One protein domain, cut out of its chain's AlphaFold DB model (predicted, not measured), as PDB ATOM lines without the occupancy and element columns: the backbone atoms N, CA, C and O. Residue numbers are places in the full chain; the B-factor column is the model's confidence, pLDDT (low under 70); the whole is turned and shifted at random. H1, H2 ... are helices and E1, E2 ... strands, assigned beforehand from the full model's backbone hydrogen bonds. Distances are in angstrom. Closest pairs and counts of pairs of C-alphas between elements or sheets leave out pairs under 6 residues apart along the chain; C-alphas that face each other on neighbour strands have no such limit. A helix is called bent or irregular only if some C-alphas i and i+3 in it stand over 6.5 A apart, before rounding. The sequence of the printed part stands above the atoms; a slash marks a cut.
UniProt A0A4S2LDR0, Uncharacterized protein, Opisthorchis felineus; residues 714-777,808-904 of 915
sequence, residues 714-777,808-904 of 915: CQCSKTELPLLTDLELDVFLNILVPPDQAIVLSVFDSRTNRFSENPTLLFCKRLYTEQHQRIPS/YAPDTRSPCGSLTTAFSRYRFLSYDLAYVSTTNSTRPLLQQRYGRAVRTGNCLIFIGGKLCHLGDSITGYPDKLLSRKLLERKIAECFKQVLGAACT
ATOM      1  N   CYS A 714     -34.100 -25.743   6.956       68.75
ATOM      2  CA  CYS A 714     -33.165 -25.118   6.017       68.75
ATOM      3  C   CYS A 714     -32.626 -23.774   6.521       68.75
ATOM      4  O   CYS A 714     -33.372 -22.819   6.701       68.75
ATOM      5  N   GLN A 715     -31.310 -23.616   6.615       69.56
ATOM      6  CA  GLN A 715     -30.691 -22.313   6.904       69.56
ATOM      7  C   GLN A 715     -30.578 -21.444   5.632       69.56
ATOM      8  O   GLN A 715     -29.490 -21.004   5.258       69.56
ATOM      9  N   CYS A 716     -31.684 -21.278   4.902       74.12
ATOM     10  CA  CYS A 716     -31.748 -20.440   3.700       74.12
ATOM     11  C   CYS A 716     -32.055 -18.984   4.067       74.12
ATOM     12  O   CYS A 716     -32.862 -18.722   4.959       74.12
ATOM     13  N   SER A 717     -31.425 -18.042   3.362       77.19
ATOM     14  CA  SER A 717     -31.679 -16.611   3.532       77.19
ATOM     15  C   SER A 717     -33.085 -16.236   3.052       77.19
ATOM     16  O   SER A 717     -33.602 -16.828   2.104       77.19
ATOM     17  N   LYS A 718     -33.700 -15.226   3.678       72.81
ATOM     18  CA  LYS A 718     -34.956 -14.614   3.201       72.81
ATOM     19  C   LYS A 718     -34.738 -13.570   2.101       72.81
ATOM     20  O   LYS A 718     -35.698 -13.189   1.444       72.81
ATOM     21  N   THR A 719     -33.501 -13.111   1.910       74.25
ATOM     22  CA  THR A 719     -33.129 -12.048   0.959       74.25
ATOM     23  C   THR A 719     -32.284 -12.552  -0.209       74.25
ATOM     24  O   THR A 719     -32.134 -11.846  -1.202       74.25
ATOM     25  N   GLU A 720     -31.729 -13.762  -0.120       80.69
ATOM     26  CA  GLU A 720     -30.900 -14.365  -1.166       80.69
ATOM     27  C   GLU A 720     -31.556 -15.626  -1.719       80.69
ATOM     28  O   GLU A 720     -32.077 -16.452  -0.967       80.69
ATOM     29  N   LEU A 721     -31.507 -15.763  -3.045       82.50
ATOM     30  CA  LEU A 721     -32.010 -16.931  -3.755       82.50
ATOM     31  C   LEU A 721     -31.206 -18.181  -3.353       82.50
ATOM     32  O   LEU A 721     -29.974 -18.119  -3.344       82.50
ATOM     33  N   PRO A 722     -31.857 -19.320  -3.050       83.38
ATOM     34  CA  PRO A 722     -31.142 -20.560  -2.785       83.38
ATOM     35  C   PRO A 722     -30.388 -21.026  -4.038       83.38
ATOM     36  O   PRO A 722     -30.996 -21.260  -5.083       83.38
ATOM     37  N   LEU A 723     -29.069 -21.181  -3.903       83.69
ATOM     38  CA  LEU A 723     -28.185 -21.645  -4.971       83.69
ATOM     39  C   LEU A 723     -28.322 -23.158  -5.183       83.69
ATOM     40  O   LEU A 723     -28.020 -23.943  -4.278       83.69
ATOM     41  N   LEU A 724     -28.716 -23.544  -6.392       84.88
ATOM     42  CA  LEU A 724     -28.705 -24.904  -6.922       84.88
ATOM     43  C   LEU A 724     -27.357 -25.150  -7.624       84.88
ATOM     44  O   LEU A 724     -26.939 -24.321  -8.427       84.88
ATOM     45  N   THR A 725     -26.674 -26.257  -7.323       78.25
ATOM     46  CA  THR A 725     -25.429 -26.666  -8.008       78.25
ATOM     47  C   THR A 725     -25.629 -27.964  -8.785       78.25
ATOM     48  O   THR A 725     -26.653 -28.630  -8.626       78.25
ATOM     49  N   ASP A 726     -24.639 -28.349  -9.594       73.69
ATOM     50  CA  ASP A 726     -24.621 -29.597 -10.376       73.69
ATOM     51  C   ASP A 726     -24.977 -30.837  -9.538       73.69
ATOM     52  O   ASP A 726     -25.728 -31.691  -9.998       73.69
ATOM     53  N   LEU A 727     -24.513 -30.894  -8.282       66.88
ATOM     54  CA  LEU A 727     -24.765 -32.003  -7.352       66.88
ATOM     55  C   LEU A 727     -26.245 -32.167  -6.972       66.88
ATOM     56  O   LEU A 727     -26.677 -33.262  -6.620       66.88
ATOM     57  N   GLU A 728     -27.020 -31.081  -7.000       75.88
ATOM     58  CA  GLU A 728     -28.436 -31.091  -6.624       75.88
ATOM     59  C   GLU A 728     -29.385 -30.964  -7.814       75.88
ATOM     60  O   GLU A 728     -30.557 -31.296  -7.656       75.88
ATOM     61  N   LEU A 729     -28.918 -30.458  -8.963       77.00
ATOM     62  CA  LEU A 729     -29.743 -30.059 -10.108       77.00
ATOM     63  C   LEU A 729     -30.779 -31.130 -10.473       77.00
ATOM     64  O   LEU A 729     -31.977 -30.853 -10.512       77.00
ATOM     65  N   ASP A 730     -30.310 -32.361 -10.658       71.88
ATOM     66  CA  ASP A 730     -31.122 -33.484 -11.120       71.88
ATOM     67  C   ASP A 730     -32.118 -33.973 -10.066       71.88
ATOM     68  O   ASP A 730     -33.322 -34.036 -10.316       71.88
ATOM     69  N   VAL A 731     -31.626 -34.292  -8.865       70.25
ATOM     70  CA  VAL A 731     -32.458 -34.809  -7.767       70.25
ATOM     71  C   VAL A 731     -33.465 -33.752  -7.311       70.25
ATOM     72  O   VAL A 731     -34.610 -34.074  -6.993       70.25
ATOM     73  N   PHE A 732     -33.086 -32.473  -7.312       75.81
ATOM     74  CA  PHE A 732     -34.003 -31.412  -6.930       75.81
ATOM     75  C   PHE A 732     -35.110 -31.220  -7.971       75.81
ATOM     76  O   PHE A 732     -36.280 -31.255  -7.600       75.81
ATOM     77  N   LEU A 733     -34.772 -31.060  -9.258       73.06
ATOM     78  CA  LEU A 733     -35.760 -30.773 -10.306       73.06
ATOM     79  C   LEU A 733     -36.669 -31.964 -10.635       73.06
ATOM     80  O   LEU A 733     -37.860 -31.755 -10.863       73.06
ATOM     81  N   ASN A 734     -36.136 -33.189 -10.654       66.50
ATOM     82  CA  ASN A 734     -36.878 -34.367 -11.119       66.50
ATOM     83  C   ASN A 734     -37.651 -35.095 -10.009       66.50
ATOM     84  O   ASN A 734     -38.523 -35.905 -10.323       66.50
ATOM     85  N   ILE A 735     -37.299 -34.880  -8.733       63.34
ATOM     86  CA  ILE A 735     -37.714 -35.776  -7.638       63.34
ATOM     87  C   ILE A 735     -38.269 -35.024  -6.423       63.34
ATOM     88  O   ILE A 735     -39.308 -35.409  -5.895       63.34
ATOM     89  N   LEU A 736     -37.601 -33.960  -5.963       66.31
ATOM     90  CA  LEU A 736     -38.015 -33.230  -4.748       66.31
ATOM     91  C   LEU A 736     -39.009 -32.088  -5.009       66.31
ATOM     92  O   LEU A 736     -39.639 -31.583  -4.076       66.31
ATOM     93  N   VAL A 737     -39.137 -31.647  -6.259       67.38
ATOM     94  CA  VAL A 737     -40.064 -30.585  -6.660       67.38
ATOM     95  C   VAL A 737     -41.449 -31.179  -6.950       67.38
ATOM     96  O   VAL A 737     -41.556 -32.082  -7.778       67.38
ATOM     97  N   PRO A 738     -42.530 -30.669  -6.323       65.50
ATOM     98  CA  PRO A 738     -43.891 -31.080  -6.658       65.50
ATOM     99  C   PRO A 738     -44.200 -30.832  -8.144       65.50
ATOM    100  O   PRO A 738     -43.892 -29.747  -8.642       65.50
ATOM    101  N   PRO A 739     -44.861 -31.764  -8.856       65.00
ATOM    102  CA  PRO A 739     -45.102 -31.632 -10.297       65.00
ATOM    103  C   PRO A 739     -45.963 -30.410 -10.658       65.00
ATOM    104  O   PRO A 739     -45.794 -29.835 -11.731       65.00
ATOM    105  N   ASP A 740     -46.831 -29.969  -9.742       67.06
ATOM    106  CA  ASP A 740     -47.708 -28.803  -9.918       67.06
ATOM    107  C   ASP A 740     -47.014 -27.456  -9.601       67.06
ATOM    108  O   ASP A 740     -47.669 -26.412  -9.584       67.06
ATOM    109  N   GLN A 741     -45.712 -27.457  -9.283       77.69
ATOM    110  CA  GLN A 741     -44.971 -26.278  -8.836       77.69
ATOM    111  C   GLN A 741     -43.878 -25.900  -9.841       77.69
ATOM    112  O   GLN A 741     -42.972 -26.681 -10.119       77.69
ATOM    113  N   ALA A 742     -43.932 -24.671 -10.359       84.38
ATOM    114  CA  ALA A 742     -42.927 -24.186 -11.300       84.38
ATOM    115  C   ALA A 742     -41.636 -23.740 -10.582       84.38
ATOM    116  O   ALA A 742     -41.677 -23.048  -9.561       84.38
ATOM    117  N   ILE A 743     -40.475 -24.079 -11.132       87.75
ATOM    118  CA  ILE A 743     -39.172 -23.619 -10.634       87.75
ATOM    119  C   ILE A 743     -38.630 -22.563 -11.580       87.75
ATOM    120  O   ILE A 743     -38.322 -22.852 -12.732       87.75
ATOM    121  N   VAL A 744     -38.513 -21.342 -11.070       88.88
ATOM    122  CA  VAL A 744     -37.941 -20.192 -11.765       88.88
ATOM    123  C   VAL A 744     -36.465 -20.112 -11.379       88.88
ATOM    124  O   VAL A 744     -36.129 -19.698 -10.269       88.88
ATOM    125  N   LEU A 745     -35.588 -20.555 -12.276       89.75
ATOM    126  CA  LEU A 745     -34.143 -20.609 -12.068       89.75
ATOM    127  C   LEU A 745     -33.475 -19.406 -12.747       89.75
ATOM    128  O   LEU A 745     -33.513 -19.277 -13.971       89.75
ATOM    129  N   SER A 746     -32.860 -18.526 -11.958       88.88
ATOM    130  CA  SER A 746     -32.052 -17.411 -12.464       88.88
ATOM    131  C   SER A 746     -30.597 -17.842 -12.635       88.88
ATOM    132  O   SER A 746     -29.938 -18.206 -11.658       88.88
ATOM    133  N   VAL A 747     -30.080 -17.774 -13.859       87.44
ATOM    134  CA  VAL A 747     -28.693 -18.146 -14.170       87.44
ATOM    135  C   VAL A 747     -27.783 -16.933 -14.049       87.44
ATOM    136  O   VAL A 747     -28.082 -15.864 -14.581       87.44
ATOM    137  N   PHE A 748     -26.650 -17.096 -13.378       85.25
ATOM    138  CA  PHE A 748     -25.610 -16.080 -13.261       85.25
ATOM    139  C   PHE A 748     -24.214 -16.700 -13.405       85.25
ATOM    140  O   PHE A 748     -24.086 -17.913 -13.517       85.25
ATOM    141  N   ASP A 749     -23.170 -15.871 -13.420       84.00
ATOM    142  CA  ASP A 749     -21.774 -16.321 -13.381       84.00
ATOM    143  C   ASP A 749     -20.992 -15.423 -12.420       84.00
ATOM    144  O   ASP A 749     -20.792 -14.238 -12.711       84.00
ATOM    145  N   SER A 750     -20.575 -15.957 -11.269       80.81
ATOM    146  CA  SER A 750     -19.855 -15.187 -10.243       80.81
ATOM    147  C   SER A 750     -18.440 -14.760 -10.649       80.81
ATOM    148  O   SER A 750     -17.890 -13.852 -10.029       80.81
ATOM    149  N   ARG A 751     -17.867 -15.316 -11.730       77.81
ATOM    150  CA  ARG A 751     -16.612 -14.810 -12.322       77.81
ATOM    151  C   ARG A 751     -16.821 -13.481 -13.044       77.81
ATOM    152  O   ARG A 751     -15.860 -12.761 -13.301       77.81
ATOM    153  N   THR A 752     -18.065 -13.156 -13.402       70.69
ATOM    154  CA  THR A 752     -18.402 -11.907 -14.086       70.69
ATOM    155  C   THR A 752     -18.872 -10.859 -13.082       70.69
ATOM    156  O   THR A 752     -19.873 -11.031 -12.391       70.69
ATOM    157  N   ASN A 753     -18.199  -9.706 -13.054       57.38
ATOM    158  CA  ASN A 753     -18.526  -8.612 -12.126       57.38
ATOM    159  C   ASN A 753     -19.884  -7.923 -12.425       57.38
ATOM    160  O   ASN A 753     -20.269  -6.981 -11.743       57.38
ATOM    161  N   ARG A 754     -20.629  -8.406 -13.434       59.44
ATOM    162  CA  ARG A 754     -21.962  -7.929 -13.857       59.44
ATOM    163  C   ARG A 754     -23.123  -8.555 -13.069       59.44
ATOM    164  O   ARG A 754     -24.287  -8.313 -13.385       59.44
ATOM    165  N   PHE A 755     -22.839  -9.366 -12.046       58.03
ATOM    166  CA  PHE A 755     -23.854 -10.016 -11.202       58.03
ATOM    167  C   PHE A 755     -24.875  -9.028 -10.604       58.03
ATOM    168  O   PHE A 755     -26.065  -9.331 -10.528       58.03
ATOM    169  N   SER A 756     -24.426  -7.834 -10.210       58.16
ATOM    170  CA  SER A 756     -25.257  -6.765  -9.638       58.16
ATOM    171  C   SER A 756     -26.125  -6.019 -10.655       58.16
ATOM    172  O   SER A 756     -27.056  -5.330 -10.245       58.16
ATOM    173  N   GLU A 757     -25.843  -6.138 -11.952       64.25
ATOM    174  CA  GLU A 757     -26.489  -5.359 -13.017       64.25
ATOM    175  C   GLU A 757     -27.623  -6.124 -13.710       64.25
ATOM    176  O   GLU A 757     -28.393  -5.543 -14.472       64.25
ATOM    177  N   ASN A 758     -27.752  -7.433 -13.470       75.62
ATOM    178  CA  ASN A 758     -28.694  -8.247 -14.224       75.62
ATOM    179  C   ASN A 758     -30.163  -8.014 -13.788       75.62
ATOM    180  O   ASN A 758     -30.537  -8.383 -12.668       75.62
ATOM    181  N   PRO A 759     -31.038  -7.482 -14.669       77.19
ATOM    182  CA  PRO A 759     -32.399  -7.101 -14.291       77.19
ATOM    183  C   PRO A 759     -33.273  -8.313 -13.955       77.19
ATOM    184  O   PRO A 759     -34.094  -8.242 -13.041       77.19
ATOM    185  N   THR A 760     -33.072  -9.438 -14.644       79.50
ATOM    186  CA  THR A 760     -33.811 -10.691 -14.444       79.50
ATOM    187  C   THR A 760     -33.500 -11.307 -13.076       79.50
ATOM    188  O   THR A 760     -34.416 -11.663 -12.333       79.50
ATOM    189  N   LEU A 761     -32.222 -11.353 -12.686       80.56
ATOM    190  CA  LEU A 761     -31.794 -11.826 -11.368       80.56
ATOM    191  C   LEU A 761     -32.290 -10.910 -10.237       80.56
ATOM    192  O   LEU A 761     -32.825 -11.402  -9.241       80.56
ATOM    193  N   LEU A 762     -32.159  -9.585 -10.391       83.06
ATOM    194  CA  LEU A 762     -32.664  -8.608  -9.419       83.06
ATOM    195  C   LEU A 762     -34.186  -8.711  -9.250       83.06
ATOM    196  O   LEU A 762     -34.687  -8.688  -8.125       83.06
ATOM    197  N   PHE A 763     -34.922  -8.884 -10.350       85.19
ATOM    198  CA  PHE A 763     -36.368  -9.090 -10.347       85.19
ATOM    199  C   PHE A 763     -36.768 -10.364  -9.588       85.19
ATOM    200  O   PHE A 763     -37.616 -10.303  -8.694       85.19
ATOM    201  N   CYS A 764     -36.123 -11.500  -9.872       84.31
ATOM    202  CA  CYS A 764     -36.368 -12.755  -9.156       84.31
ATOM    203  C   CYS A 764     -35.985 -12.661  -7.668       84.31
ATOM    204  O   CYS A 764     -36.743 -13.127  -6.817       84.31
ATOM    205  N   LYS A 765     -34.872 -11.996  -7.327       85.25
ATOM    206  CA  LYS A 765     -34.459 -11.743  -5.935       85.25
ATOM    207  C   LYS A 765     -35.467 -10.859  -5.190       85.25
ATOM    208  O   LYS A 765     -35.777 -11.139  -4.030       85.25
ATOM    209  N   ARG A 766     -36.027  -9.835  -5.848       85.56
ATOM    210  CA  ARG A 766     -37.081  -8.976  -5.281       85.56
ATOM    211  C   ARG A 766     -38.348  -9.777  -4.990       85.56
ATOM    212  O   ARG A 766     -38.783  -9.795  -3.843       85.56
ATOM    213  N   LEU A 767     -38.878 -10.509  -5.975       83.56
ATOM    214  CA  LEU A 767     -40.085 -11.331  -5.796       83.56
ATOM    215  C   LEU A 767     -39.896 -12.449  -4.759       83.56
ATOM    216  O   LEU A 767     -40.807 -12.722  -3.980       83.56
ATOM    217  N   TYR A 768     -38.713 -13.067  -4.704       84.50
ATOM    218  CA  TYR A 768     -38.361 -14.002  -3.637       84.50
ATOM    219  C   TYR A 768     -38.396 -13.326  -2.264       84.50
ATOM    220  O   TYR A 768     -38.969 -13.871  -1.324       84.50
ATOM    221  N   THR A 769     -37.830 -12.126  -2.138       79.81
ATOM    222  CA  THR A 769     -37.822 -11.397  -0.864       79.81
ATOM    223  C   THR A 769     -39.246 -11.008  -0.447       79.81
ATOM    224  O   THR A 769     -39.633 -11.283   0.685       79.81
ATOM    225  N   GLU A 770     -40.072 -10.488  -1.364       78.38
ATOM    226  CA  GLU A 770     -41.505 -10.209  -1.141       78.38
ATOM    227  C   GLU A 770     -42.270 -11.459  -0.652       78.38
ATOM    228  O   GLU A 770     -43.047 -11.389   0.303       78.38
ATOM    229  N   GLN A 771     -42.020 -12.624  -1.266       73.75
ATOM    230  CA  GLN A 771     -42.653 -13.900  -0.907       73.75
ATOM    231  C   GLN A 771     -42.319 -14.354   0.525       73.75
ATOM    232  O   GLN A 771     -43.149 -14.998   1.169       73.75
ATOM    233  N   HIS A 772     -41.128 -14.023   1.036       71.12
ATOM    234  CA  HIS A 772     -40.635 -14.513   2.330       71.12
ATOM    235  C   HIS A 772     -40.588 -13.447   3.443       71.12
ATOM    236  O   HIS A 772     -40.431 -13.809   4.612       71.12
ATOM    237  N   GLN A 773     -40.789 -12.161   3.129       63.69
ATOM    238  CA  GLN A 773     -40.905 -11.063   4.103       63.69
ATOM    239  C   GLN A 773     -42.079 -11.245   5.077       63.69
ATOM    240  O   GLN A 773     -41.957 -10.899   6.247       63.69
ATOM    241  N   ARG A 774     -43.194 -11.834   4.621       52.09
ATOM    242  CA  ARG A 774     -44.393 -12.087   5.448       52.09
ATOM    243  C   ARG A 774     -44.257 -13.280   6.403       52.09
ATOM    244  O   ARG A 774     -45.165 -13.558   7.178       52.09
ATOM    245  N   ILE A 775     -43.147 -14.016   6.349       54.88
ATOM    246  CA  ILE A 775     -42.869 -15.117   7.276       54.88
ATOM    247  C   ILE A 775     -42.177 -14.511   8.504       54.88
ATOM    248  O   ILE A 775     -41.138 -13.873   8.315       54.88
ATOM    249  N   PRO A 776     -42.645 -14.747   9.746       39.62
ATOM    250  CA  PRO A 776     -41.945 -14.303  10.949       39.62
ATOM    251  C   PRO A 776     -40.475 -14.735  10.942       39.62
ATOM    252  O   PRO A 776     -40.134 -15.854  10.547       39.62
ATOM    253  N   SER A 777     -39.568 -13.832  11.303       37.53
ATOM    254  CA  SER A 777     -38.153 -14.163  11.485       37.53
ATOM    255  C   SER A 777     -37.942 -14.638  12.909       37.53
ATOM    256  O   SER A 777     -38.149 -13.869  13.843       37.53
ATOM    257  N   TYR A 808     -42.213 -30.192  13.530       34.09
ATOM    258  CA  TYR A 808     -41.503 -28.953  13.232       34.09
ATOM    259  C   TYR A 808     -41.408 -28.127  14.516       34.09
ATOM    260  O   TYR A 808     -42.436 -27.772  15.097       34.09
ATOM    261  N   ALA A 809     -40.188 -27.814  14.955       31.92
ATOM    262  CA  ALA A 809     -39.985 -26.860  16.037       31.92
ATOM    263  C   ALA A 809     -40.634 -25.514  15.641       31.92
ATOM    264  O   ALA A 809     -40.375 -25.035  14.531       31.92
ATOM    265  N   PRO A 810     -41.472 -24.891  16.497       33.69
ATOM    266  CA  PRO A 810     -42.162 -23.642  16.155       33.69
ATOM    267  C   PRO A 810     -41.219 -22.514  15.708       33.69
ATOM    268  O   PRO A 810     -41.592 -21.692  14.865       33.69
ATOM    269  N   ASP A 811     -39.986 -22.538  16.216       33.66
ATOM    270  CA  ASP A 811     -39.007 -21.454  16.138       33.66
ATOM    271  C   ASP A 811     -38.036 -21.555  14.943       33.66
ATOM    272  O   ASP A 811     -37.137 -20.731  14.805       33.66
ATOM    273  N   THR A 812     -38.197 -22.531  14.035       41.81
ATOM    274  CA  THR A 812     -37.300 -22.727  12.869       41.81
ATOM    275  C   THR A 812     -37.988 -22.508  11.515       41.81
ATOM    276  O   THR A 812     -37.693 -23.183  10.522       41.81
ATOM    277  N   ARG A 813     -38.894 -21.513  11.431       51.97
ATOM    278  CA  ARG A 813     -39.594 -21.100  10.188       51.97
ATOM    279  C   ARG A 813     -38.665 -20.455   9.155       51.97
ATOM    280  O   ARG A 813     -38.680 -19.256   8.882       51.97
ATOM    281  N   SER A 814     -37.872 -21.314   8.545       58.97
ATOM    282  CA  SER A 814     -37.028 -21.031   7.402       58.97
ATOM    283  C   SER A 814     -37.839 -20.779   6.122       58.97
ATOM    284  O   SER A 814     -38.911 -21.368   5.958       58.97
ATOM    285  N   PRO A 815     -37.347 -19.940   5.187       61.94
ATOM    286  CA  PRO A 815     -38.111 -19.536   4.006       61.94
ATOM    287  C   PRO A 815     -38.568 -20.732   3.166       61.94
ATOM    288  O   PRO A 815     -39.769 -20.935   3.006       61.94
ATOM    289  N   CYS A 816     -37.651 -21.600   2.730       65.56
ATOM    290  CA  CYS A 816     -38.006 -22.771   1.919       65.56
ATOM    291  C   CYS A 816     -38.731 -23.876   2.711       65.56
ATOM    292  O   CYS A 816     -39.369 -24.736   2.112       65.56
ATOM    293  N   GLY A 817     -38.634 -23.869   4.046       54.72
ATOM    294  CA  GLY A 817     -39.360 -24.792   4.921       54.72
ATOM    295  C   GLY A 817     -40.821 -24.398   5.170       54.72
ATOM    296  O   GLY A 817     -41.610 -25.240   5.614       54.72
ATOM    297  N   SER A 818     -41.169 -23.138   4.889       56.28
ATOM    298  CA  SER A 818     -42.465 -22.534   5.193       56.28
ATOM    299  C   SER A 818     -43.620 -23.123   4.380       56.28
ATOM    300  O   SER A 818     -43.453 -23.579   3.246       56.28
ATOM    301  N   LEU A 819     -44.829 -23.064   4.948       50.88
ATOM    302  CA  LEU A 819     -46.055 -23.446   4.239       50.88
ATOM    303  C   LEU A 819     -46.289 -22.544   3.015       50.88
ATOM    304  O   LEU A 819     -46.689 -23.040   1.967       50.88
ATOM    305  N   THR A 820     -45.963 -21.251   3.113       54.16
ATOM    306  CA  THR A 820     -46.054 -20.274   2.015       54.16
ATOM    307  C   THR A 820     -45.285 -20.723   0.773       54.16
ATOM    308  O   THR A 820     -45.784 -20.592  -0.339       54.16
ATOM    309  N   THR A 821     -44.093 -21.295   0.951       60.28
ATOM    310  CA  THR A 821     -43.233 -21.761  -0.152       60.28
ATOM    311  C   THR A 821     -43.555 -23.196  -0.574       60.28
ATOM    312  O   THR A 821     -43.376 -23.561  -1.735       60.28
ATOM    313  N   ALA A 822     -44.090 -24.017   0.334       56.44
ATOM    314  CA  ALA A 822     -44.615 -25.337  -0.014       56.44
ATOM    315  C   ALA A 822     -45.853 -25.243  -0.929       56.44
ATOM    316  O   ALA A 822     -45.943 -26.000  -1.890       56.44
ATOM    317  N   PHE A 823     -46.763 -24.297  -0.667       55.06
ATOM    318  CA  PHE A 823     -48.014 -24.110  -1.418       55.06
ATOM    319  C   PHE A 823     -47.958 -23.018  -2.503       55.06
ATOM    320  O   PHE A 823     -48.965 -22.765  -3.167       55.06
ATOM    321  N   SER A 824     -46.819 -22.348  -2.714       66.06
ATOM    322  CA  SER A 824     -46.695 -21.363  -3.794       66.06
ATOM    323  C   SER A 824     -46.733 -22.039  -5.166       66.06
ATOM    324  O   SER A 824     -46.103 -23.070  -5.374       66.06
ATOM    325  N   ARG A 825     -47.393 -21.426  -6.156       70.69
ATOM    326  CA  ARG A 825     -47.415 -21.950  -7.540       70.69
ATOM    327  C   ARG A 825     -46.031 -22.005  -8.198       70.69
ATOM    328  O   ARG A 825     -45.844 -22.718  -9.179       70.69
ATOM    329  N   TYR A 826     -45.071 -21.252  -7.666       81.69
ATOM    330  CA  TYR A 826     -43.690 -21.251  -8.124       81.69
ATOM    331  C   TYR A 826     -42.691 -21.009  -6.985       81.69
ATOM    332  O   TYR A 826     -43.045 -20.444  -5.945       81.69
ATOM    333  N   ARG A 827     -41.436 -21.427  -7.182       84.62
ATOM    334  CA  ARG A 827     -40.284 -21.088  -6.327       84.62
ATOM    335  C   ARG A 827     -39.180 -20.462  -7.164       84.62
ATOM    336  O   ARG A 827     -38.975 -20.868  -8.304       84.62
ATOM    337  N   PHE A 828     -38.440 -19.530  -6.572       86.88
ATOM    338  CA  PHE A 828     -37.229 -18.982  -7.175       86.88
ATOM    339  C   PHE A 828     -35.987 -19.697  -6.648       86.88
ATOM    340  O   PHE A 828     -35.862 -19.917  -5.441       86.88
ATOM    341  N   LEU A 829     -35.066 -20.003  -7.554       88.12
ATOM    342  CA  LEU A 829     -33.726 -20.511  -7.280       88.12
ATOM    343  C   LEU A 829     -32.715 -19.731  -8.121       88.12
ATOM    344  O   LEU A 829     -33.080 -19.060  -9.089       88.12
ATOM    345  N   SER A 830     -31.438 -19.856  -7.787       88.44
ATOM    346  CA  SER A 830     -30.347 -19.363  -8.624       88.44
ATOM    347  C   SER A 830     -29.370 -20.486  -8.971       88.44
ATOM    348  O   SER A 830     -29.306 -21.495  -8.269       88.44
ATOM    349  N   TYR A 831     -28.632 -20.329 -10.067       87.50
ATOM    350  CA  TYR A 831     -27.599 -21.266 -10.510       87.50
ATOM    351  C   TYR A 831     -26.386 -20.490 -11.024       87.50
ATOM    352  O   TYR A 831     -26.545 -19.546 -11.802       87.50
ATOM    353  N   ASP A 832     -25.191 -20.892 -10.593       84.56
ATOM    354  CA  ASP A 832     -23.931 -20.219 -10.906       84.56
ATOM    355  C   ASP A 832     -23.115 -21.014 -11.933       84.56
ATOM    356  O   ASP A 832     -22.627 -22.107 -11.645       84.56
ATOM    357  N   LEU A 833     -22.920 -20.443 -13.122       82.62
ATOM    358  CA  LEU A 833     -22.094 -21.005 -14.196       82.62
ATOM    359  C   LEU A 833     -20.599 -21.068 -13.837       82.62
ATOM    360  O   LEU A 833     -19.849 -21.788 -14.501       82.62
ATOM    361  N   ALA A 834     -20.154 -20.342 -12.806       75.56
ATOM    362  CA  ALA A 834     -18.798 -20.451 -12.273       75.56
ATOM    363  C   ALA A 834     -18.561 -21.751 -11.495       75.56
ATOM    364  O   ALA A 834     -17.419 -22.205 -11.399       75.56
ATOM    365  N   TYR A 835     -19.619 -22.357 -10.946       69.38
ATOM    366  CA  TYR A 835     -19.549 -23.523 -10.062       69.38
ATOM    367  C   TYR A 835     -19.400 -24.839 -10.853       69.38
ATOM    368  O   TYR A 835     -20.170 -25.784 -10.692       69.38
ATOM    369  N   VAL A 836     -18.389 -24.901 -11.727       57.41
ATOM    370  CA  VAL A 836     -18.044 -26.100 -12.504       57.41
ATOM    371  C   VAL A 836     -17.500 -27.166 -11.550       57.41
ATOM    372  O   VAL A 836     -16.366 -27.083 -11.085       57.41
ATOM    373  N   SER A 837     -18.322 -28.166 -11.226       51.31
ATOM    374  CA  SER A 837     -18.051 -29.066 -10.095       51.31
ATOM    375  C   SER A 837     -17.216 -30.318 -10.428       51.31
ATOM    376  O   SER A 837     -17.082 -31.195  -9.573       51.31
ATOM    377  N   THR A 838     -16.655 -30.437 -11.640       46.06
ATOM    378  CA  THR A 838     -15.858 -31.606 -12.073       46.06
ATOM    379  C   THR A 838     -14.567 -31.194 -12.779       46.06
ATOM    380  O   THR A 838     -14.553 -30.264 -13.579       46.06
ATOM    381  N   THR A 839     -13.469 -31.916 -12.522       43.72
ATOM    382  CA  THR A 839     -12.136 -31.583 -13.070       43.72
ATOM    383  C   THR A 839     -11.966 -31.911 -14.555       43.72
ATOM    384  O   THR A 839     -10.926 -31.604 -15.128       43.72
ATOM    385  N   ASN A 840     -12.957 -32.569 -15.164       45.06
ATOM    386  CA  ASN A 840     -12.871 -33.134 -16.514       45.06
ATOM    387  C   ASN A 840     -13.875 -32.496 -17.492       45.06
ATOM    388  O   ASN A 840     -13.872 -32.841 -18.670       45.06
ATOM    389  N   SER A 841     -14.737 -31.579 -17.030       53.69
ATOM    390  CA  SER A 841     -15.660 -30.832 -17.891       53.69
ATOM    391  C   SER A 841     -15.253 -29.368 -17.983       53.69
ATOM    392  O   SER A 841     -15.081 -28.692 -16.974       53.69
ATOM    393  N   THR A 842     -15.206 -28.836 -19.202       61.31
ATOM    394  CA  THR A 842     -15.048 -27.395 -19.454       61.31
ATOM    395  C   THR A 842     -16.352 -26.604 -19.282       61.31
ATOM    396  O   THR A 842     -16.351 -25.386 -19.454       61.31
ATOM    397  N   ARG A 843     -17.480 -27.270 -18.973       67.62
ATOM    398  CA  ARG A 843     -18.813 -26.649 -18.845       67.62
ATOM    399  C   ARG A 843     -19.612 -27.145 -17.629       67.62
ATOM    400  O   ARG A 843     -19.531 -28.332 -17.306       67.62
ATOM    401  N   PRO A 844     -20.427 -26.276 -17.006       74.88
ATOM    402  CA  PRO A 844     -21.344 -26.646 -15.926       74.88
ATOM    403  C   PRO A 844     -22.509 -27.519 -16.437       74.88
ATOM    404  O   PRO A 844     -22.918 -27.395 -17.598       74.88
ATOM    405  N   LEU A 845     -23.064 -28.391 -15.583       75.94
ATOM    406  CA  LEU A 845     -24.058 -29.416 -15.966       75.94
ATOM    407  C   LEU A 845     -25.305 -28.839 -16.665       75.94
ATOM    408  O   LEU A 845     -25.825 -29.431 -17.613       75.94
ATOM    409  N   LEU A 846     -25.758 -27.648 -16.261       81.06
ATOM    410  CA  LEU A 846     -26.910 -26.977 -16.872       81.06
ATOM    411  C   LEU A 846     -26.671 -26.636 -18.358       81.06
ATOM    412  O   LEU A 846     -27.578 -26.786 -19.177       81.06
ATOM    413  N   GLN A 847     -25.445 -26.242 -18.726       81.75
ATOM    414  CA  GLN A 847     -25.049 -25.993 -20.120       81.75
ATOM    415  C   GLN A 847     -24.756 -27.276 -20.905       81.75
ATOM    416  O   GLN A 847     -24.833 -27.263 -22.133       81.75
ATOM    417  N   GLN A 848     -24.412 -28.379 -20.233       78.50
ATOM    418  CA  GLN A 848     -24.308 -29.683 -20.892       78.50
ATOM    419  C   GLN A 848     -25.695 -30.175 -21.333       78.50
ATOM    420  O   GLN A 848     -25.850 -30.614 -22.468       78.50
ATOM    421  N   ARG A 849     -26.708 -30.050 -20.463       73.50
ATOM    422  CA  ARG A 849     -28.076 -30.539 -20.716       73.50
ATOM    423  C   ARG A 849     -28.885 -29.687 -21.689       73.50
ATOM    424  O   ARG A 849     -29.583 -30.235 -22.533       73.50
ATOM    425  N   TYR A 850     -28.811 -28.364 -21.561       79.62
ATOM    426  CA  TYR A 850     -29.638 -27.427 -22.339       79.62
ATOM    427  C   TYR A 850     -28.818 -26.599 -23.345       79.62
ATOM    428  O   TYR A 850     -29.293 -25.615 -23.910       79.62
ATOM    429  N   GLY A 851     -27.571 -27.017 -23.587       79.19
ATOM    430  CA  GLY A 851     -26.672 -26.451 -24.585       79.19
ATOM    431  C   GLY A 851     -26.096 -25.073 -24.238       79.19
ATOM    432  O   GLY A 851     -26.345 -24.480 -23.187       79.19
ATOM    433  N   ARG A 852     -25.333 -24.514 -25.191       74.31
ATOM    434  CA  ARG A 852     -24.716 -23.171 -25.089       74.31
ATOM    435  C   ARG A 852     -25.728 -22.012 -25.142       74.31
ATOM    436  O   ARG A 852     -25.325 -20.849 -25.098       74.31
ATOM    437  N   ALA A 853     -27.019 -22.315 -25.284       77.62
ATOM    438  CA  ALA A 853     -28.094 -21.334 -25.214       77.62
ATOM    439  C   ALA A 853     -28.251 -20.768 -23.793       77.62
ATOM    440  O   ALA A 853     -28.586 -19.599 -23.653       77.62
ATOM    441  N   VAL A 854     -27.931 -21.554 -22.753       83.44
ATOM    442  CA  VAL A 854     -27.977 -21.104 -21.354       83.44
ATOM    443  C   VAL A 854     -26.834 -20.131 -21.051       83.44
ATOM    444  O   VAL A 854     -25.663 -20.519 -21.011       83.44
ATOM    445  N   ARG A 855     -27.181 -18.867 -20.796       82.19
ATOM    446  CA  ARG A 855     -26.248 -17.757 -20.545       82.19
ATOM    447  C   ARG A 855     -26.528 -17.038 -19.221       82.19
ATOM    448  O   ARG A 855     -27.617 -17.125 -18.652       82.19
ATOM    449  N   THR A 856     -25.536 -16.290 -18.742       82.06
ATOM    450  CA  THR A 856     -25.669 -15.352 -17.618       82.06
ATOM    451  C   THR A 856     -26.834 -14.394 -17.862       82.06
ATOM    452  O   THR A 856     -26.875 -13.714 -18.881       82.06
ATOM    453  N   GLY A 857     -27.770 -14.328 -16.917       77.25
ATOM    454  CA  GLY A 857     -28.977 -13.508 -17.003       77.25
ATOM    455  C   GLY A 857     -30.222 -14.224 -17.516       77.25
ATOM    456  O   GLY A 857     -31.303 -13.642 -17.479       77.25
ATOM    457  N   ASN A 858     -30.104 -15.475 -17.962       85.00
ATOM    458  CA  ASN A 858     -31.257 -16.259 -18.388       85.00
ATOM    459  C   ASN A 858     -32.186 -16.593 -17.214       85.00
ATOM    460  O   ASN A 858     -31.748 -16.932 -16.111       85.00
ATOM    461  N   CYS A 859     -33.485 -16.560 -17.494       87.31
ATOM    462  CA  CYS A 859     -34.519 -17.168 -16.674       87.31
ATOM    463  C   CYS A 859     -34.930 -18.495 -17.313       87.31
ATOM    464  O   CYS A 859     -35.373 -18.518 -18.464       87.31
ATOM    465  N   LEU A 860     -34.792 -19.590 -16.566       89.31
ATOM    466  CA  LEU A 860     -35.342 -20.888 -16.942       89.31
ATOM    467  C   LEU A 860     -36.589 -21.160 -16.098       89.31
ATOM    468  O   LEU A 860     -36.600 -20.871 -14.900       89.31
ATOM    469  N   ILE A 861     -37.629 -21.728 -16.706       88.56
ATOM    470  CA  ILE A 861     -38.827 -22.187 -15.991       88.56
ATOM    471  C   ILE A 861     -38.957 -23.693 -16.187       88.56
ATOM    472  O   ILE A 861     -39.115 -24.153 -17.318       88.56
ATOM    473  N   PHE A 862     -38.918 -24.441 -15.087       85.25
ATOM    474  CA  PHE A 862     -39.148 -25.885 -15.067       85.25
ATOM    475  C   PHE A 862     -40.508 -26.220 -14.457       85.25
ATOM    476  O   PHE A 862     -40.907 -25.595 -13.474       85.25
ATOM    477  N   ILE A 863     -41.194 -27.228 -14.993       81.50
ATOM    478  CA  ILE A 863     -42.445 -27.783 -14.455       81.50
ATOM    479  C   ILE A 863     -42.334 -29.310 -14.498       81.50
ATOM    480  O   ILE A 863     -42.074 -29.879 -15.557       81.50
ATOM    481  N   GLY A 864     -42.488 -29.979 -13.349       71.94
ATOM    482  CA  GLY A 864     -42.337 -31.439 -13.245       71.94
ATOM    483  C   GLY A 864     -41.015 -31.965 -13.825       71.94
ATOM    484  O   GLY A 864     -41.023 -32.905 -14.616       71.94
ATOM    485  N   GLY A 865     -39.897 -31.292 -13.529       74.31
ATOM    486  CA  GLY A 865     -38.560 -31.591 -14.068       74.31
ATOM    487  C   GLY A 865     -38.309 -31.163 -15.523       74.31
ATOM    488  O   GLY A 865     -37.158 -31.039 -15.936       74.31
ATOM    489  N   LYS A 866     -39.351 -30.872 -16.315       81.88
ATOM    490  CA  LYS A 866     -39.215 -30.478 -17.727       81.88
ATOM    491  C   LYS A 866     -38.932 -28.984 -17.864       81.88
ATOM    492  O   LYS A 866     -39.603 -28.175 -17.230       81.88
ATOM    493  N   LEU A 867     -37.976 -28.616 -18.718       86.06
ATOM    494  CA  LEU A 867     -37.723 -27.224 -19.102       86.06
ATOM    495  C   LEU A 867     -38.832 -26.740 -20.049       86.06
ATOM    496  O   LEU A 867     -39.050 -27.349 -21.094       86.06
ATOM    497  N   CYS A 868     -39.519 -25.656 -19.689       84.44
ATOM    498  CA  CYS A 868     -40.640 -25.091 -20.454       84.44
ATOM    499  C   CYS A 868     -40.338 -23.701 -21.033       84.44
ATOM    500  O   CYS A 868     -40.915 -23.313 -22.042       84.44
ATOM    501  N   HIS A 869     -39.436 -22.943 -20.407       86.69
ATOM    502  CA  HIS A 869     -38.981 -21.641 -20.903       86.69
ATOM    503  C   HIS A 869     -37.484 -21.490 -20.671       86.69
ATOM    504  O   HIS A 869     -37.001 -21.813 -19.588       86.69
ATOM    505  N   LEU A 870     -36.785 -20.945 -21.664       87.12
ATOM    506  CA  LEU A 870     -35.393 -20.513 -21.602       87.12
ATOM    507  C   LEU A 870     -35.304 -19.164 -22.319       87.12
ATOM    508  O   LEU A 870     -35.700 -19.061 -23.477       87.12
ATOM    509  N   GLY A 871     -34.779 -18.137 -21.654       81.44
ATOM    510  CA  GLY A 871     -34.470 -16.876 -22.322       81.44
ATOM    511  C   GLY A 871     -33.954 -15.780 -21.397       81.44
ATOM    512  O   GLY A 871     -34.143 -15.819 -20.181       81.44
ATOM    513  N   ASP A 872     -33.318 -14.782 -22.004       69.44
ATOM    514  CA  ASP A 872     -32.706 -13.617 -21.350       69.44
ATOM    515  C   ASP A 872     -33.743 -12.748 -20.608       69.44
ATOM    516  O   ASP A 872     -33.432 -12.114 -19.596       69.44
ATOM    517  N   SER A 873     -35.003 -12.772 -21.060       66.56
ATOM    518  CA  SER A 873     -36.139 -12.178 -20.357       66.56
ATOM    519  C   SER A 873     -37.345 -13.125 -20.292       66.56
ATOM    520  O   SER A 873     -37.530 -14.030 -21.109       66.56
ATOM    521  N   ILE A 874     -38.206 -12.889 -19.302       67.81
ATOM    522  CA  ILE A 874     -39.466 -13.627 -19.088       67.81
ATOM    523  C   ILE A 874     -40.498 -13.322 -20.196       67.81
ATOM    524  O   ILE A 874     -41.444 -14.078 -20.404       67.81
ATOM    525  N   THR A 875     -40.329 -12.206 -20.907       57.50
ATOM    526  CA  THR A 875     -41.257 -11.703 -21.931       57.50
ATOM    527  C   THR A 875     -40.842 -12.058 -23.360       57.50
ATOM    528  O   THR A 875     -41.634 -11.829 -24.269       57.50
ATOM    529  N   GLY A 876     -39.615 -12.553 -23.571       57.12
ATOM    530  CA  GLY A 876     -39.002 -12.704 -24.897       57.12
ATOM    531  C   GLY A 876     -38.483 -11.395 -25.511       57.12
ATOM    532  O   GLY A 876     -37.881 -11.430 -26.577       57.12
ATOM    533  N   TYR A 877     -38.676 -10.252 -24.843       55.94
ATOM    534  CA  TYR A 877     -38.173  -8.940 -25.265       55.94
ATOM    535  C   TYR A 877     -37.298  -8.346 -24.150       55.94
ATOM    536  O   TYR A 877     -37.756  -8.328 -23.001       55.94
ATOM    537  N   PRO A 878     -36.077  -7.857 -24.429       55.56
ATOM    538  CA  PRO A 878     -35.213  -7.281 -23.396       55.56
ATOM    539  C   PRO A 878     -35.774  -5.963 -22.833       55.56
ATOM    540  O   PRO A 878     -35.655  -5.712 -21.638       55.56
ATOM    541  N   ASP A 879     -36.470  -5.175 -23.657       56.34
ATOM    542  CA  ASP A 879     -36.882  -3.800 -23.324       56.34
ATOM    543  C   ASP A 879     -38.201  -3.705 -22.535       56.34
ATOM    544  O   ASP A 879     -38.603  -2.631 -22.085       56.34
ATOM    545  N   LYS A 880     -38.919  -4.824 -22.355       61.97
ATOM    546  CA  LYS A 880     -40.198  -4.838 -21.624       61.97
ATOM    547  C   LYS A 880     -39.967  -4.990 -20.123       61.97
ATOM    548  O   LYS A 880     -39.475  -6.022 -19.671       61.97
ATOM    549  N   LEU A 881     -40.426  -3.998 -19.353       63.59
ATOM    550  CA  LEU A 881     -40.375  -3.985 -17.886       63.59
ATOM    551  C   LEU A 881     -40.873  -5.307 -17.275       63.59
ATOM    552  O   LEU A 881     -42.038  -5.689 -17.419       63.59
ATOM    553  N   LEU A 882     -39.986  -5.983 -16.542       76.25
ATOM    554  CA  LEU A 882     -40.300  -7.223 -15.839       76.25
ATOM    555  C   LEU A 882     -41.335  -6.957 -14.736       76.25
ATOM    556  O   LEU A 882     -41.082  -6.222 -13.777       76.25
ATOM    557  N   SER A 883     -42.507  -7.583 -14.855       81.06
ATOM    558  CA  SER A 883     -43.602  -7.459 -13.889       81.06
ATOM    559  C   SER A 883     -44.080  -8.824 -13.405       81.06
ATOM    560  O   SER A 883     -44.020  -9.826 -14.121       81.06
ATOM    561  N   ARG A 884     -44.594  -8.867 -12.172       83.00
ATOM    562  CA  ARG A 884     -45.108 -10.098 -11.560       83.00
ATOM    563  C   ARG A 884     -46.230 -10.736 -12.389       83.00
ATOM    564  O   ARG A 884     -46.196 -11.938 -12.620       83.00
ATOM    565  N   LYS A 885     -47.153  -9.918 -12.916       81.38
ATOM    566  CA  LYS A 885     -48.246 -10.360 -13.800       81.38
ATOM    567  C   LYS A 885     -47.724 -11.040 -15.076       81.38
ATOM    568  O   LYS A 885     -48.326 -12.004 -15.538       81.38
ATOM    569  N   LEU A 886     -46.607 -10.566 -15.639       80.88
ATOM    570  CA  LEU A 886     -45.985 -11.172 -16.824       80.88
ATOM    571  C   LEU A 886     -45.335 -12.524 -16.497       80.88
ATOM    572  O   LEU A 886     -45.528 -13.472 -17.253       80.88
ATOM    573  N   LEU A 887     -44.650 -12.643 -15.354       84.06
ATOM    574  CA  LEU A 887     -44.123 -13.927 -14.876       84.06
ATOM    575  C   LEU A 887     -45.244 -14.938 -14.611       84.06
ATOM    576  O   LEU A 887     -45.181 -16.060 -15.101       84.06
ATOM    577  N   GLU A 888     -46.294 -14.542 -13.889       84.56
ATOM    578  CA  GLU A 888     -47.446 -15.406 -13.603       84.56
ATOM    579  C   GLU A 888     -48.158 -15.848 -14.897       84.56
ATOM    580  O   GLU A 888     -48.522 -17.018 -15.026       84.56
ATOM    581  N   ARG A 889     -48.274 -14.959 -15.899       82.50
ATOM    582  CA  ARG A 889     -48.793 -15.296 -17.236       82.50
ATOM    583  C   ARG A 889     -47.888 -16.283 -17.982       82.50
ATOM    584  O   ARG A 889     -48.413 -17.242 -18.543       82.50
ATOM    585  N   LYS A 890     -46.562 -16.093 -17.970       84.44
ATOM    586  CA  LYS A 890     -45.615 -17.003 -18.642       84.44
ATOM    587  C   LYS A 890     -45.576 -18.379 -17.974       84.44
ATOM    588  O   LYS A 890     -45.570 -19.391 -18.667       84.44
ATOM    589  N   ILE A 891     -45.649 -18.436 -16.645       85.06
ATOM    590  CA  ILE A 891     -45.783 -19.692 -15.894       85.06
ATOM    591  C   ILE A 891     -47.092 -20.407 -16.267       85.06
ATOM    592  O   ILE A 891     -47.071 -21.604 -16.538       85.06
ATOM    593  N   ALA A 892     -48.220 -19.692 -16.343       81.62
ATOM    594  CA  ALA A 892     -49.495 -20.277 -16.763       81.62
ATOM    595  C   ALA A 892     -49.471 -20.789 -18.219       81.62
ATOM    596  O   ALA A 892     -50.073 -21.819 -18.515       81.62
ATOM    597  N   GLU A 893     -48.758 -20.107 -19.119       82.62
ATOM    598  CA  GLU A 893     -48.498 -20.577 -20.486       82.62
ATOM    599  C   GLU A 893     -47.667 -21.872 -20.488       82.62
ATOM    600  O   GLU A 893     -48.053 -22.836 -21.142       82.62
ATOM    601  N   CYS A 894     -46.597 -21.941 -19.688       82.94
ATOM    602  CA  CYS A 894     -45.777 -23.148 -19.534       82.94
ATOM    603  C   CYS A 894     -46.602 -24.335 -18.997       82.94
ATOM    604  O   CYS A 894     -46.517 -25.437 -19.534       82.94
ATOM    605  N   PHE A 895     -47.466 -24.119 -17.994       80.00
ATOM    606  CA  PHE A 895     -48.391 -25.156 -17.515       80.00
ATOM    607  C   PHE A 895     -49.348 -25.623 -18.620       80.00
ATOM    608  O   PHE A 895     -49.560 -26.824 -18.773       80.00
ATOM    609  N   LYS A 896     -49.890 -24.701 -19.430       80.62
ATOM    610  CA  LYS A 896     -50.730 -25.054 -20.586       80.62
ATOM    611  C   LYS A 896     -49.971 -25.839 -21.653       80.62
ATOM    612  O   LYS A 896     -50.563 -26.734 -22.237       80.62
ATOM    613  N   GLN A 897     -48.694 -25.551 -21.895       78.38
ATOM    614  CA  GLN A 897     -47.867 -26.322 -22.830       78.38
ATOM    615  C   GLN A 897     -47.623 -27.749 -22.319       78.38
ATOM    616  O   GLN A 897     -47.798 -28.701 -23.073       78.38
ATOM    617  N   VAL A 898     -47.296 -27.919 -21.032       74.62
ATOM    618  CA  VAL A 898     -47.073 -29.247 -20.425       74.62
ATOM    619  C   VAL A 898     -48.355 -30.085 -20.394       74.62
ATOM    620  O   VAL A 898     -48.310 -31.270 -20.722       74.62
ATOM    621  N   LEU A 899     -49.493 -29.484 -20.036       66.06
ATOM    622  CA  LEU A 899     -50.797 -30.159 -20.031       66.06
ATOM    623  C   LEU A 899     -51.314 -30.411 -21.456       66.06
ATOM    624  O   LEU A 899     -51.799 -31.498 -21.748       66.06
ATOM    625  N   GLY A 900     -51.149 -29.445 -22.363       54.56
ATOM    626  CA  GLY A 900     -51.504 -29.576 -23.775       54.56
ATOM    627  C   GLY A 900     -50.753 -30.726 -24.437       54.56
ATOM    628  O   GLY A 900     -51.388 -31.613 -24.990       54.56
ATOM    629  N   ALA A 901     -49.430 -30.797 -24.262       51.34
ATOM    630  CA  ALA A 901     -48.604 -31.895 -24.768       51.34
ATOM    631  C   ALA A 901     -48.942 -33.272 -24.158       51.34
ATOM    632  O   ALA A 901     -48.607 -34.298 -24.750       51.34
ATOM    633  N   ALA A 902     -49.596 -33.319 -22.991       45.00
ATOM    634  CA  ALA A 902     -50.127 -34.560 -22.425       45.00
ATOM    635  C   ALA A 902     -51.459 -34.977 -23.081       45.00
ATOM    636  O   ALA A 902     -51.706 -36.169 -23.239       45.00
ATOM    637  N   CYS A 903     -52.287 -34.014 -23.502       32.41
ATOM    638  CA  CYS A 903     -53.552 -34.255 -24.206       32.41
ATOM    639  C   CYS A 903     -53.403 -34.412 -25.731       32.41
ATOM    640  O   CYS A 903     -54.298 -34.959 -26.364       32.41
ATOM    641  N   THR A 904     -52.305 -33.941 -26.331       29.52
ATOM    642  CA  THR A 904     -52.078 -33.951 -27.788       29.52
ATOM    643  C   THR A 904     -51.014 -34.956 -28.228       29.52
ATOM    644  O   THR A 904     -50.257 -34.665 -29.151       29.52
TER     645      THR A 904
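This is residues 714 to 777 and 808 to 904 of the 915 residues of an uncharacterized protein of Opisthorchis felineus (UniProt A0A4S2LDR0). A strongly twisted four-stranded sheet forms the core, with two long helices, H2 and H5, over one face and H1 over the other. H4 only grazes the sheet, H3 is off it near H2, and residues 899 to 904 at the far end of H5 stick out. The printed part has 161 residues, with five named helices and four named strands in the order H1 E1 H2 H3 E2 H4 E3 E4 H5. The sheet is mixed, in the order E2 E1 E3 E4, and the class is mixed, helices and strands. The whole is compact, with a radius of gyration of the C-alphas of 15.7 A and spans of 45, 42 and 33 A.

Residues 714 to 725 hold no named element. H1 is residues 726 to 736, from C-alpha 726 at (-24.621, -29.597, -10.376); it is irregular, with C-alphas 727 and 730 7.5 A apart. E1 is residues 742 to 748, 19.2 A long, and H2 residues 759 to 773, 20.6 A. H3 is residues 819 to 822 and E2 residues 826 to 832, 20.0 A, from C-alpha 826 at (-43.690, -21.251, -8.124). H4, residues 845 to 853, is irregular, with C-alphas 849 and 852 9.2 A apart. E3 is residues 859 to 863, E4 residues 866 to 871, and H5 residues 884 to 903, 28.5 A, ending at C-alpha 903 (-53.552, -34.255, -24.206).

E2 and E1 are parallel, with N 744 and O 827 2.8 A apart, within hydrogen-bond range. E1 and E3 are antiparallel, with N 743 and O 862 at 2.8 A. E3 and E4 form a hairpin, with N 859 and O 871 at 2.9 A. Residues 723 to 724 pair in parallel with residues 830 to 831 of E2. H2 is over E2 and E1 at a height over the sheet of 9.3 A; the closest C-alphas of H2 and E1, those of Ser 746 and Leu 761, are 5.7 A apart. On the same face, H5 is over E1, E3 and E4 at 9.2 A; its closest C-alphas to E4 are Cys 894 and Cys 868, 5.6 A. H1 is on the opposite face, only just over E3, with 3 of its C-alphas. H1 and H4 only just touch, only at their ends, with 3 pairs of C-alphas within 8 A, the closest Asp 726 and Leu 845 at 5.6 A. H2, with residues 771 to 772 alone, only just touches H3, with 3 pairs of C-alphas within 8 A, the closest Gln 771 and Thr 820 at 7.8 A. Every O i to N i+4 pair is within hydrogen-bond range in H2 and H5, 5 of 7 in H1 and 3 of 5 in H4; H3 is too short for one.

The two C-alphas farthest apart, those of Asp 811 and Thr 904, are 47.5 A apart. Residues 778 to 807 are not printed, and C-alphas 777 and 808 are 15.3 A apart across this cut. The links E2 to H4 and E4 to H5 are long. The mean pLDDT of the printed part is 71.3, and 62 residues are under 70, among them 808 to 824 and 899 to 904.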